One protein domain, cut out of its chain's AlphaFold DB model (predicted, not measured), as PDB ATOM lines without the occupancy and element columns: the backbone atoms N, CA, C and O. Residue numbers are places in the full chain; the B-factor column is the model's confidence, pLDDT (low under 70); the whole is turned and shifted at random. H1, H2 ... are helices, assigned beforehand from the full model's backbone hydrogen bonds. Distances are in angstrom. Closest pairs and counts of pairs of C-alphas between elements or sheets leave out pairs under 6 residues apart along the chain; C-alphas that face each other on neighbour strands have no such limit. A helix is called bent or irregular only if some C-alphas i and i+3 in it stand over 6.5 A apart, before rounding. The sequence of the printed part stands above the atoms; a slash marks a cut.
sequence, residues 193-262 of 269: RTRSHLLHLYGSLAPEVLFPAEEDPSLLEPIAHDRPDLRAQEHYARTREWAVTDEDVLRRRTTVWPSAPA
ATOM      1  N   ARG A 193      -4.510  38.885  22.464       94.06
ATOM      2  CA  ARG A 193      -3.650  39.133  21.301       94.06
ATOM      3  C   ARG A 193      -2.240  38.602  21.553       94.06
ATOM      4  O   ARG A 193      -1.679  37.922  20.698       94.06
ATOM      5  N   THR A 194      -1.698  38.864  22.735       96.12
ATOM      6  CA  THR A 194      -0.368  38.432  23.169       96.12
ATOM      7  C   THR A 194      -0.312  36.921  23.376       96.12
ATOM      8  O   THR A 194       0.637  36.273  22.942       96.12
ATOM      9  N   ARG A 195      -1.356  36.320  23.961       96.56
ATOM     10  CA  ARG A 195      -1.460  34.854  24.096       96.56
ATOM     11  C   ARG A 195      -1.490  34.161  22.738       96.56
ATOM     12  O   ARG A 195      -0.733  33.219  22.514       96.56
ATOM     13  N   SER A 196      -2.321  34.659  21.821       94.94
ATOM     14  CA  SER A 196      -2.410  34.149  20.449       94.94
ATOM     15  C   SER A 196      -1.075  34.275  19.711       94.94
ATOM     16  O   SER A 196      -0.660  33.337  19.031       94.94
ATOM     17  N   HIS A 197      -0.369  35.396  19.893       95.50
ATOM     18  CA  HIS A 197       0.963  35.632  19.331       95.50
ATOM     19  C   HIS A 197       2.008  34.632  19.835       95.50
ATOM     20  O   HIS A 197       2.663  33.949  19.046       95.50
ATOM     21  N   LEU A 198       2.127  34.483  21.156       97.12
ATOM     22  CA  LEU A 198       3.070  33.549  21.771       97.12
ATOM     23  C   LEU A 198       2.767  32.101  21.382       97.12
ATOM     24  O   LEU A 198       3.685  31.339  21.083       97.12
ATOM     25  N   LEU A 199       1.486  31.724  21.335       96.38
ATOM     26  CA  LEU A 199       1.068  30.406  20.867       96.38
ATOM     27  C   LEU A 199       1.437  30.185  19.393       96.38
ATOM     28  O   LEU A 199       1.884  29.095  19.042       96.38
ATOM     29  N   HIS A 200       1.270  31.197  18.539       94.56
ATOM     30  CA  HIS A 200       1.611  31.109  17.121       94.56
ATOM     31  C   HIS A 200       3.115  30.897  16.895       94.56
ATOM     32  O   HIS A 200       3.492  30.049  16.086       94.56
ATOM     33  N   LEU A 201       3.969  31.630  17.618       95.56
ATOM     34  CA  LEU A 201       5.424  31.568  17.440       95.56
ATOM     35  C   LEU A 201       6.085  30.400  18.180       95.56
ATOM     36  O   LEU A 201       6.939  29.719  17.614       95.56
ATOM     37  N   TYR A 202       5.701  30.159  19.434       97.25
ATOM     38  CA  TYR A 202       6.392  29.221  20.328       97.25
ATOM     39  C   TYR A 202       5.595  27.949  20.614       97.25
ATOM     40  O   TYR A 202       6.154  26.963  21.104       97.25
ATOM     41  N   GLY A 203       4.292  27.942  20.324       97.50
ATOM     42  CA  GLY A 203       3.415  26.826  20.652       97.50
ATOM     43  C   GLY A 203       3.510  26.467  22.135       97.50
ATOM     44  O   GLY A 203       3.436  27.333  23.006       97.50
ATOM     45  N   SER A 204       3.737  25.192  22.441       96.94
ATOM     46  CA  SER A 204       3.882  24.721  23.825       96.94
ATOM     47  C   SER A 204       5.161  25.147  24.544       96.94
ATOM     48  O   SER A 204       5.288  24.860  25.731       96.94
ATOM     49  N   LEU A 205       6.080  25.852  23.879       97.25
ATOM     50  CA  LEU A 205       7.224  26.484  24.543       97.25
ATOM     51  C   LEU A 205       6.862  27.839  25.169       97.25
ATOM     52  O   LEU A 205       7.661  28.378  25.925       97.25
ATOM     53  N   ALA A 206       5.668  28.390  24.916       97.69
ATOM     54  CA  ALA A 206       5.271  29.694  25.449       97.69
ATOM     55  C   ALA A 206       5.392  29.825  26.988       97.69
ATOM     56  O   ALA A 206       5.893  30.856  27.438       97.69
ATOM     57  N   PRO A 207       5.040  28.819  27.819       96.25
ATOM     58  CA  PRO A 207       5.318  28.874  29.258       96.25
ATOM     59  C   PRO A 207       6.803  29.011  29.594       96.25
ATOM     60  O   PRO A 207       7.154  29.721  30.526       96.25
ATOM     61  N   GLU A 208       7.682  28.356  28.832       96.69
ATOM     62  CA  GLU A 208       9.130  28.438  29.037       96.69
ATOM     63  C   GLU A 208       9.664  29.835  28.698       96.69
ATOM     64  O   GLU A 208      10.524  30.353  29.406       96.69
ATOM     65  N   VAL A 209       9.112  30.464  27.655       97.94
ATOM     66  CA  VAL A 209       9.412  31.858  27.293       97.94
ATOM     67  C   VAL A 209       9.015  32.810  28.420       97.94
ATOM     68  O   VAL A 209       9.766  33.726  28.738       97.94
ATOM     69  N   LEU A 210       7.848  32.591  29.030       97.56
ATOM     70  CA  LEU A 210       7.299  33.457  30.076       97.56
ATOM     71  C   LEU A 210       7.867  33.181  31.472       97.56
ATOM     72  O   LEU A 210       7.759  34.048  32.332       97.56
ATOM     73  N   PHE A 211       8.471  32.014  31.705       96.69
ATOM     74  CA  PHE A 211       8.944  31.588  33.026       96.69
ATOM     75  C   PHE A 211       9.839  32.621  33.741       96.69
ATOM     76  O   PHE A 211       9.582  32.904  34.909       96.69
ATOM     77  N   PRO A 212      10.824  33.270  33.083       96.94
ATOM     78  CA  PRO A 212      11.643  34.292  33.742       96.94
ATOM     79  C   PRO A 212      10.845  35.501  34.260       96.94
ATOM     80  O   PRO A 212      11.307  36.211  35.151       96.94
ATOM     81  N   ALA A 213       9.641  35.740  33.731       96.12
ATOM     82  CA  ALA A 213       8.795  36.849  34.152       96.12
ATOM     83  C   ALA A 213       8.112  36.634  35.515       96.12
ATOM     84  O   ALA A 213       7.527  37.572  36.056       96.12
ATOM     85  N   GLU A 214       8.187  35.424  36.082       94.25
ATOM     86  CA  GLU A 214       7.791  35.174  37.475       94.25
ATOM     87  C   GLU A 214       8.706  35.918  38.461       94.25
ATOM     88  O   GLU A 214       8.236  36.412  39.486       94.25
ATOM     89  N   GLU A 215       9.997  36.034  38.133       95.94
ATOM     90  CA  GLU A 215      10.991  36.755  38.936       95.94
ATOM     91  C   GLU A 215      11.133  38.221  38.501       95.94
ATOM     92  O   GLU A 215      11.291  39.100  39.350       95.94
ATOM     93  N   ASP A 216      11.041  38.498  37.196       97.00
ATOM     94  CA  ASP A 216      11.114  39.849  36.627       97.00
ATOM     95  C   ASP A 216       9.866  40.186  35.789       97.00
ATOM     96  O   ASP A 216       9.851  39.986  34.567       97.00
ATOM     97  N   PRO A 217       8.816  40.761  36.407       95.94
ATOM     98  CA  PRO A 217       7.591  41.130  35.703       95.94
ATOM     99  C   PRO A 217       7.782  42.132  34.555       95.94
ATOM    100  O   PRO A 217       6.910  42.215  33.689       95.94
ATOM    101  N   SER A 218       8.902  42.872  34.500       96.12
ATOM    102  CA  SER A 218       9.192  43.782  33.377       96.12
ATOM    103  C   SER A 218       9.392  43.034  32.054       96.12
ATOM    104  O   SER A 218       9.225  43.606  30.978       96.12
ATOM    105  N   LEU A 219       9.658  41.724  32.098       97.12
ATOM    106  CA  LEU A 219       9.724  40.878  30.906       97.12
ATOM    107  C   LEU A 219       8.360  40.686  30.220       97.12
ATOM    108  O   LEU A 219       8.325  40.267  29.062       97.12
ATOM    109  N   LEU A 220       7.251  41.024  30.888       96.44
ATOM    110  CA  LEU A 220       5.917  41.065  30.277       96.44
ATOM    111  C   LEU A 220       5.626  42.384  29.547       96.44
ATOM    112  O   LEU A 220       4.545  42.537  28.982       96.44
ATOM    113  N   GLU A 221       6.551  43.344  29.554       94.75
ATOM    114  CA  GLU A 221       6.412  44.567  28.767       94.75
ATOM    115  C   GLU A 221       6.658  44.282  27.273       94.75
ATOM    116  O   GLU A 221       7.515  43.456  26.934       94.75
ATOM    117  N   PRO A 222       5.959  44.974  26.356       94.69
ATOM    118  CA  PRO A 222       6.236  44.878  24.928       94.69
ATOM    119  C   PRO A 222       7.649  45.359  24.559       94.69
ATOM    120  O   PRO A 222       8.134  46.357  25.090       94.69
ATOM    121  N   ILE A 223       8.284  44.710  23.578       93.38
ATOM    122  CA  ILE A 223       9.545  45.166  22.959       93.38
ATOM    123  C   ILE A 223       9.324  46.490  22.213       93.38
ATOM    124  O   ILE A 223      10.185  47.369  22.209       93.38
ATOM    125  N   ALA A 224       8.170  46.630  21.557       89.00
ATOM    126  CA  ALA A 224       7.807  47.800  20.768       89.00
ATOM    127  C   ALA A 224       6.342  48.185  20.997       89.00
ATOM    128  O   ALA A 224       5.494  47.336  21.272       89.00
ATOM    129  N   HIS A 225       6.043  49.477  20.844       83.06
ATOM    130  CA  HIS A 225       4.680  49.994  20.959       83.06
ATOM    131  C   HIS A 225       3.735  49.310  19.951       83.06
ATOM    132  O   HIS A 225       4.131  49.040  18.816       83.06
ATOM    133  N   ASP A 226       2.503  49.021  20.380       81.69
ATOM    134  CA  ASP A 226       1.442  48.347  19.612       81.69
ATOM    135  C   ASP A 226       1.762  46.937  19.079       81.69
ATOM    136  O   ASP A 226       1.033  46.402  18.224       81.69
ATOM    137  N   ARG A 227       2.819  46.300  19.598       86.69
ATOM    138  CA  ARG A 227       3.218  44.936  19.234       86.69
ATOM    139  C   ARG A 227       2.997  43.951  20.381       86.69
ATOM    140  O   ARG A 227       3.205  44.312  21.534       86.69
ATOM    141  N   PRO A 228       2.582  42.711  20.065       93.69
ATOM    142  CA  PRO A 228       2.413  41.663  21.065       93.69
ATOM    143  C   PRO A 228       3.746  41.024  21.485       93.69
ATOM    144  O   PRO A 228       3.751  40.199  22.393       93.69
ATOM    145  N   ASP A 229       4.862  41.357  20.823       95.94
ATOM    146  CA  ASP A 229       6.168  40.814  21.180       95.94
ATOM    147  C   ASP A 229       6.631  41.331  22.544       95.94
ATOM    148  O   ASP A 229       6.771  42.539  22.728       95.94
ATOM    149  N   LEU A 230       6.917  40.424  23.477       97.31
ATOM    150  CA  LEU A 230       7.325  40.742  24.848       97.31
ATOM    151  C   LEU A 230       8.842  40.699  25.032       97.31
ATOM    152  O   LEU A 230       9.535  39.915  24.381       97.31
ATOM    153  N   ARG A 231       9.371  41.457  25.997       97.44
ATOM    154  CA  ARG A 231      10.795  41.402  26.393       97.44
ATOM    155  C   ARG A 231      11.233  39.995  26.827       97.44
ATOM    156  O   ARG A 231      12.383  39.616  26.614       97.44
ATOM    157  N   ALA A 232      10.310  39.176  27.332       98.12
ATOM    158  CA  ALA A 232      10.511  37.748  27.577       98.12
ATOM    159  C   ALA A 232      10.968  36.974  26.322       98.12
ATOM    160  O   ALA A 232      11.834  36.105  26.415       98.12
ATOM    161  N   GLN A 233      10.456  37.315  25.133       98.25
ATOM    162  CA  GLN A 233      10.876  36.691  23.872       98.25
ATOM    163  C   GLN A 233      12.306  37.069  23.500       98.25
ATOM    164  O   GLN A 233      13.055  36.212  23.040       98.25
ATOM    165  N   GLU A 234      12.715  38.320  23.729       97.69
ATOM    166  CA  GLU A 234      14.114  38.721  23.558       97.69
ATOM    167  C   GLU A 234      15.026  37.923  24.499       97.69
ATOM    168  O   GLU A 234      16.033  37.357  24.064       97.69
ATOM    169  N   HIS A 235      14.661  37.849  25.781       98.06
ATOM    170  CA  HIS A 235      15.417  37.086  26.770       98.06
ATOM    171  C   HIS A 235      15.552  35.616  26.352       98.06
ATOM    172  O   HIS A 235      16.655  35.060  26.345       98.06
ATOM    173  N   TYR A 236      14.443  34.991  25.951       98.31
ATOM    174  CA  TYR A 236      14.421  33.606  25.492       98.31
ATOM    175  C   TYR A 236      15.249  33.410  24.217       98.31
ATOM    176  O   TYR A 236      16.062  32.489  24.141       98.31
ATOM    177  N   ALA A 237      15.139  34.321  23.247       98.19
ATOM    178  CA  ALA A 237      15.906  34.267  22.008       98.19
ATOM    179  C   ALA A 237      17.421  34.242  22.274       98.19
ATOM    180  O   ALA A 237      18.149  33.442  21.679       98.19
ATOM    181  N   ARG A 238      17.902  35.080  23.202       97.75
ATOM    182  CA  ARG A 238      19.330  35.183  23.554       97.75
ATOM    183  C   ARG A 238      19.836  34.004  24.377       97.75
ATOM    184  O   ARG A 238      20.977  33.579  24.212       97.75
ATOM    185  N   THR A 239      19.005  33.471  25.266       97.50
ATOM    186  CA  THR A 239      19.426  32.424  26.210       97.50
ATOM    187  C   THR A 239      19.193  31.008  25.686       97.50
ATOM    188  O   THR A 239      19.936  30.100  26.061       97.50
ATOM    189  N   ARG A 240      18.193  30.802  24.817       97.62
ATOM    190  CA  ARG A 240      17.747  29.477  24.349       97.62
ATOM    191  C   ARG A 240      17.707  29.307  22.829       97.62
ATOM    192  O   ARG A 240      17.761  28.168  22.375       97.62
ATOM    193  N   GLU A 241      17.664  30.383  22.037       97.81
ATOM    194  CA  GLU A 241      17.536  30.302  20.564       97.81
ATOM    195  C   GLU A 241      18.735  30.867  19.787       97.81
ATOM    196  O   GLU A 241      18.641  31.139  18.579       97.81
ATOM    197  N   TRP A 242      19.871  31.000  20.479       97.94
ATOM    198  CA  TRP A 242      21.166  31.414  19.933       97.94
ATOM    199  C   TRP A 242      21.167  32.793  19.256       97.94
ATOM    200  O   TRP A 242      21.979  33.030  18.362       97.94
ATOM    201  N   ALA A 243      20.278  33.707  19.655       98.00
ATOM    202  CA  ALA A 243      20.346  35.090  19.194       98.00
ATOM    203  C   ALA A 243      21.570  35.788  19.805       98.00
ATOM    204  O   ALA A 243      21.706  35.865  21.028       98.00
ATOM    205  N   VAL A 244      22.458  36.300  18.953       97.75
ATOM    206  CA  VAL A 244      23.692  36.987  19.365       97.75
ATOM    207  C   VAL A 244      23.676  38.471  19.012       97.75
ATOM    208  O   VAL A 244      24.369  39.251  19.661       97.75
ATOM    209  N   THR A 245      22.860  38.881  18.039       96.12
ATOM    210  CA  THR A 245      22.644  40.288  17.678       96.12
ATOM    211  C   THR A 245      21.192  40.711  17.873       96.12
ATOM    212  O   THR A 245      20.282  39.885  17.958       96.12
ATOM    213  N   ASP A 246      20.953  42.021  17.888       93.56
ATOM    214  CA  ASP A 246      19.591  42.566  17.895       93.56
ATOM    215  C   ASP A 246      18.840  42.200  16.608       93.56
ATOM    216  O   ASP A 246      17.629  41.999  16.624       93.56
ATOM    217  N   GLU A 247      19.553  42.040  15.489       92.00
ATOM    218  CA  GLU A 247      18.955  41.591  14.232       92.00
ATOM    219  C   GLU A 247      18.399  40.161  14.342       92.00
ATOM    220  O   GLU A 247      17.320  39.881  13.811       92.00
ATOM    221  N   ASP A 248      19.085  39.266  15.063       95.62
ATOM    222  CA  ASP A 248      18.581  37.913  15.318       95.62
ATOM    223  C   ASP A 248      17.229  37.957  16.029       95.62
ATOM    224  O   ASP A 248      16.291  37.272  15.619       95.62
ATOM    225  N   VAL A 249      17.106  38.805  17.051       95.19
ATOM    226  CA  VAL A 249      15.864  38.971  17.813       95.19
ATOM    227  C   VAL A 249      14.784  39.602  16.932       95.19
ATOM    228  O   VAL A 249      13.728  39.005  16.713       95.19
ATOM    229  N   LEU A 250      15.057  40.785  16.380       92.06
ATOM    230  CA  LEU A 250      14.051  41.628  15.734       92.06
ATOM    231  C   LEU A 250      13.569  41.078  14.389       92.06
ATOM    232  O   LEU A 250      12.403  41.265  14.046       92.06
ATOM    233  N   ARG A 251      14.446  40.421  13.613       90.62
ATOM    234  CA  ARG A 251      14.123  39.948  12.252       90.62
ATOM    235  C   ARG A 251      13.856  38.457  12.151       90.62
ATOM    236  O   ARG A 251      13.233  38.040  11.176       90.62
ATOM    237  N   ARG A 252      14.396  37.642  13.067       94.12
ATOM    238  CA  ARG A 252      14.399  36.173  12.923       94.12
ATOM    239  C   ARG A 252      13.664  35.429  14.032       94.12
ATOM    240  O   ARG A 252      13.426  34.236  13.843       94.12
ATOM    241  N   ARG A 253      13.372  36.062  15.173       95.81
ATOM    242  CA  ARG A 253      12.698  35.425  16.326       95.81
ATOM    243  C   ARG A 253      11.391  36.101  16.737       95.81
ATOM    244  O   ARG A 253      10.549  35.453  17.342       95.81
ATOM    245  N   THR A 254      11.214  37.371  16.392       94.19
ATOM    246  CA  THR A 254      10.034  38.180  16.740       94.19
ATOM    247  C   THR A 254       9.394  38.772  15.487       94.19
ATOM    248  O   THR A 254       9.966  38.686  14.394       94.19
ATOM    249  N   THR A 255       8.221  39.396  15.628       91.31
ATOM    250  CA  THR A 255       7.527  40.073  14.514       91.31
ATOM    251  C   THR A 255       7.632  41.598  14.588       91.31
ATOM    252  O   THR A 255       6.862  42.332  13.967       91.31
ATOM    253  N   VAL A 256       8.666  42.098  15.277       87.81
ATOM    254  CA  VAL A 256       8.920  43.535  15.452       87.81
ATOM    255  C   VAL A 256       9.428  44.191  14.163       87.81
ATOM    256  O   VAL A 256       8.966  45.282  13.816       87.81
ATOM    257  N   TRP A 257      10.345  43.543  13.428       83.75
ATOM    258  CA  TRP A 257      11.016  44.121  12.249       83.75
ATOM    259  C   TRP A 257      10.091  44.745  11.192       83.75
ATOM    260  O   TRP A 257      10.374  45.870  10.775       83.75
ATOM    261  N   PRO A 258       8.993  44.090  10.763       70.56
ATOM    262  CA  PRO A 258       8.062  44.635   9.773       70.56
ATOM    263  C   PRO A 258       7.508  46.043  10.072       70.56
ATOM    264  O   PRO A 258       6.974  46.702   9.185       70.56
ATOM    265  N   SER A 259       7.641  46.497  11.317       59.47
ATOM    266  CA  SER A 259       7.100  47.743  11.866       59.47
ATOM    267  C   SER A 259       8.104  48.892  11.906       59.47
ATOM    268  O   SER A 259       7.716  50.032  12.168       59.47
ATOM    269  N   ALA A 260       9.396  48.610  11.720       54.50
ATOM    270  CA  ALA A 260      10.426  49.636  11.744       54.50
ATOM    271  C   ALA A 260      10.353  50.448  10.437       54.50
ATOM    272  O   ALA A 260      10.348  49.848   9.361       54.50
ATOM    273  N   PRO A 261      10.299  51.794  10.481       45.06
ATOM    274  CA  PRO A 261      10.316  52.584   9.260       45.06
ATOM    275  C   PRO A 261      11.554  52.228   8.427       45.06
ATOM    276  O   PRO A 261      12.662  52.181   8.968       45.06
ATOM    277  N   ALA A 262      11.367  52.032   7.114       42.25
ATOM    278  CA  ALA A 262      12.411  51.691   6.138       42.25
ATOM    279  C   ALA A 262      13.704  52.530   6.264       42.25
ATOM    280  O   ALA A 262      14.784  52.071   5.900       42.25
TER     281      ALA A 262
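AT A GLANCE: This is residues 193 to 262 of the 269 residues of the protein "FAD-dependent oxidoreductase" of Actinobacteria bacterium (UniProt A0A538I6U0). A small helical body is built round H3, with H1b crossing it steeply on one side and H4 crossing it nearly at right angles on roughly the opposite side. The short helix H2 packs at the end of H3 where H3 begins, while H1a, the first arm of the bent helix H1, turns away at a corner from H1b and packs on none of the other helices; the last residues, 259 to 262, run off as a tail that adds to the longest axis. The printed part has 70 residues with four named helices, in the order H1, H2, H3, H4 along the chain, and no named strand; its class is all helix, with 44 of the 70 residues in the named helices. It is compact, with a radius of gyration of the C-alphas of 11.3 A, and the C-alphas span 35 by 26 by 22 A along their three main axes.

IN THESE COORDINATES: The printed part opens with H1, residues 193 to 214, which by its hydrogen bonds was assigned as one helix but is bent: C-alphas 201 and 204 are 9.5 A apart, where about 5 A would hold in a regular helix. Its first arm, H1a, covers residues 193 to 201 and measures 12.4 A from first to last C-alpha, beginning at C-alpha 193 at (-3.650, 39.133, 21.301). Its second arm, H1b, covers residues 204 to 214 and measures 17.6 A; it is itself irregular, with C-alphas 209 and 212 7.2 A apart. Residues 202 and 203 belong to neither arm. H2 follows at residues 217 to 220, four residues and 5.7 A long. H3 covers residues 231 to 240, 14.0 A from C-alpha 231 at (10.795, 41.402, 26.393) to C-alpha 240. H4, residues 246 to 253, measures 10.0 A and ends at C-alpha 253 at (12.698, 35.425, 16.326). H4 is neither bent nor irregular, but only just: C-alphas 250 and 253 are 6.4 A apart.

HOW THE PARTS SIT: H3 is the hub, touching three other helices. H3 and H1b touch, and their closest C-alphas, those of Val 209 and Tyr 236, are 5.6 A apart. They run opposite ways at a steep tilt of 69 degrees, only just short of about perpendicular. H3 also touches H2, with the C-alphas of Leu 219 and Ala 232 closest at 4.6 A. H3 touches H4 about perpendicular, at 88 degrees, and their closest C-alphas are those of Glu 234 and Val 249, 6.0 A apart. H1b and H2 touch only at the corner by their link, with the C-alphas of Ala 213 and Leu 219 closest at 5.3 A. H1a and H1b are close but not clearly touching; their closest C-alphas, those of Leu 198 and Ala 206, are 5.8 A apart, and they run opposite ways at a steep tilt of 54 degrees. H1a is apart from H2 and H3, and only just apart from H4, at 8.3 A. H4 is also apart from H1b and H2. Each backbone O i to N i+4 pair is within hydrogen-bond range in H1a, H3 and H4; H1b has 3 of 7 such pairs within range and 5 of 8 O i to N i+3 pairs, and H2 is too short for an O i to N i+4 pair.

THE WHOLE: The two C-alphas farthest apart are those of Glu 215 and Ala 262, at 36.1 A, and the first and last printed C-alphas are 25.4 A apart. The printed part has no cut. The links H1 to H2 and H3 to H4 are tight, the link H2 to H3 is short with 10 residues, and there is no long link. The mean pLDDT of the printed part is 92.2, and residues 259 to 262 are under 70.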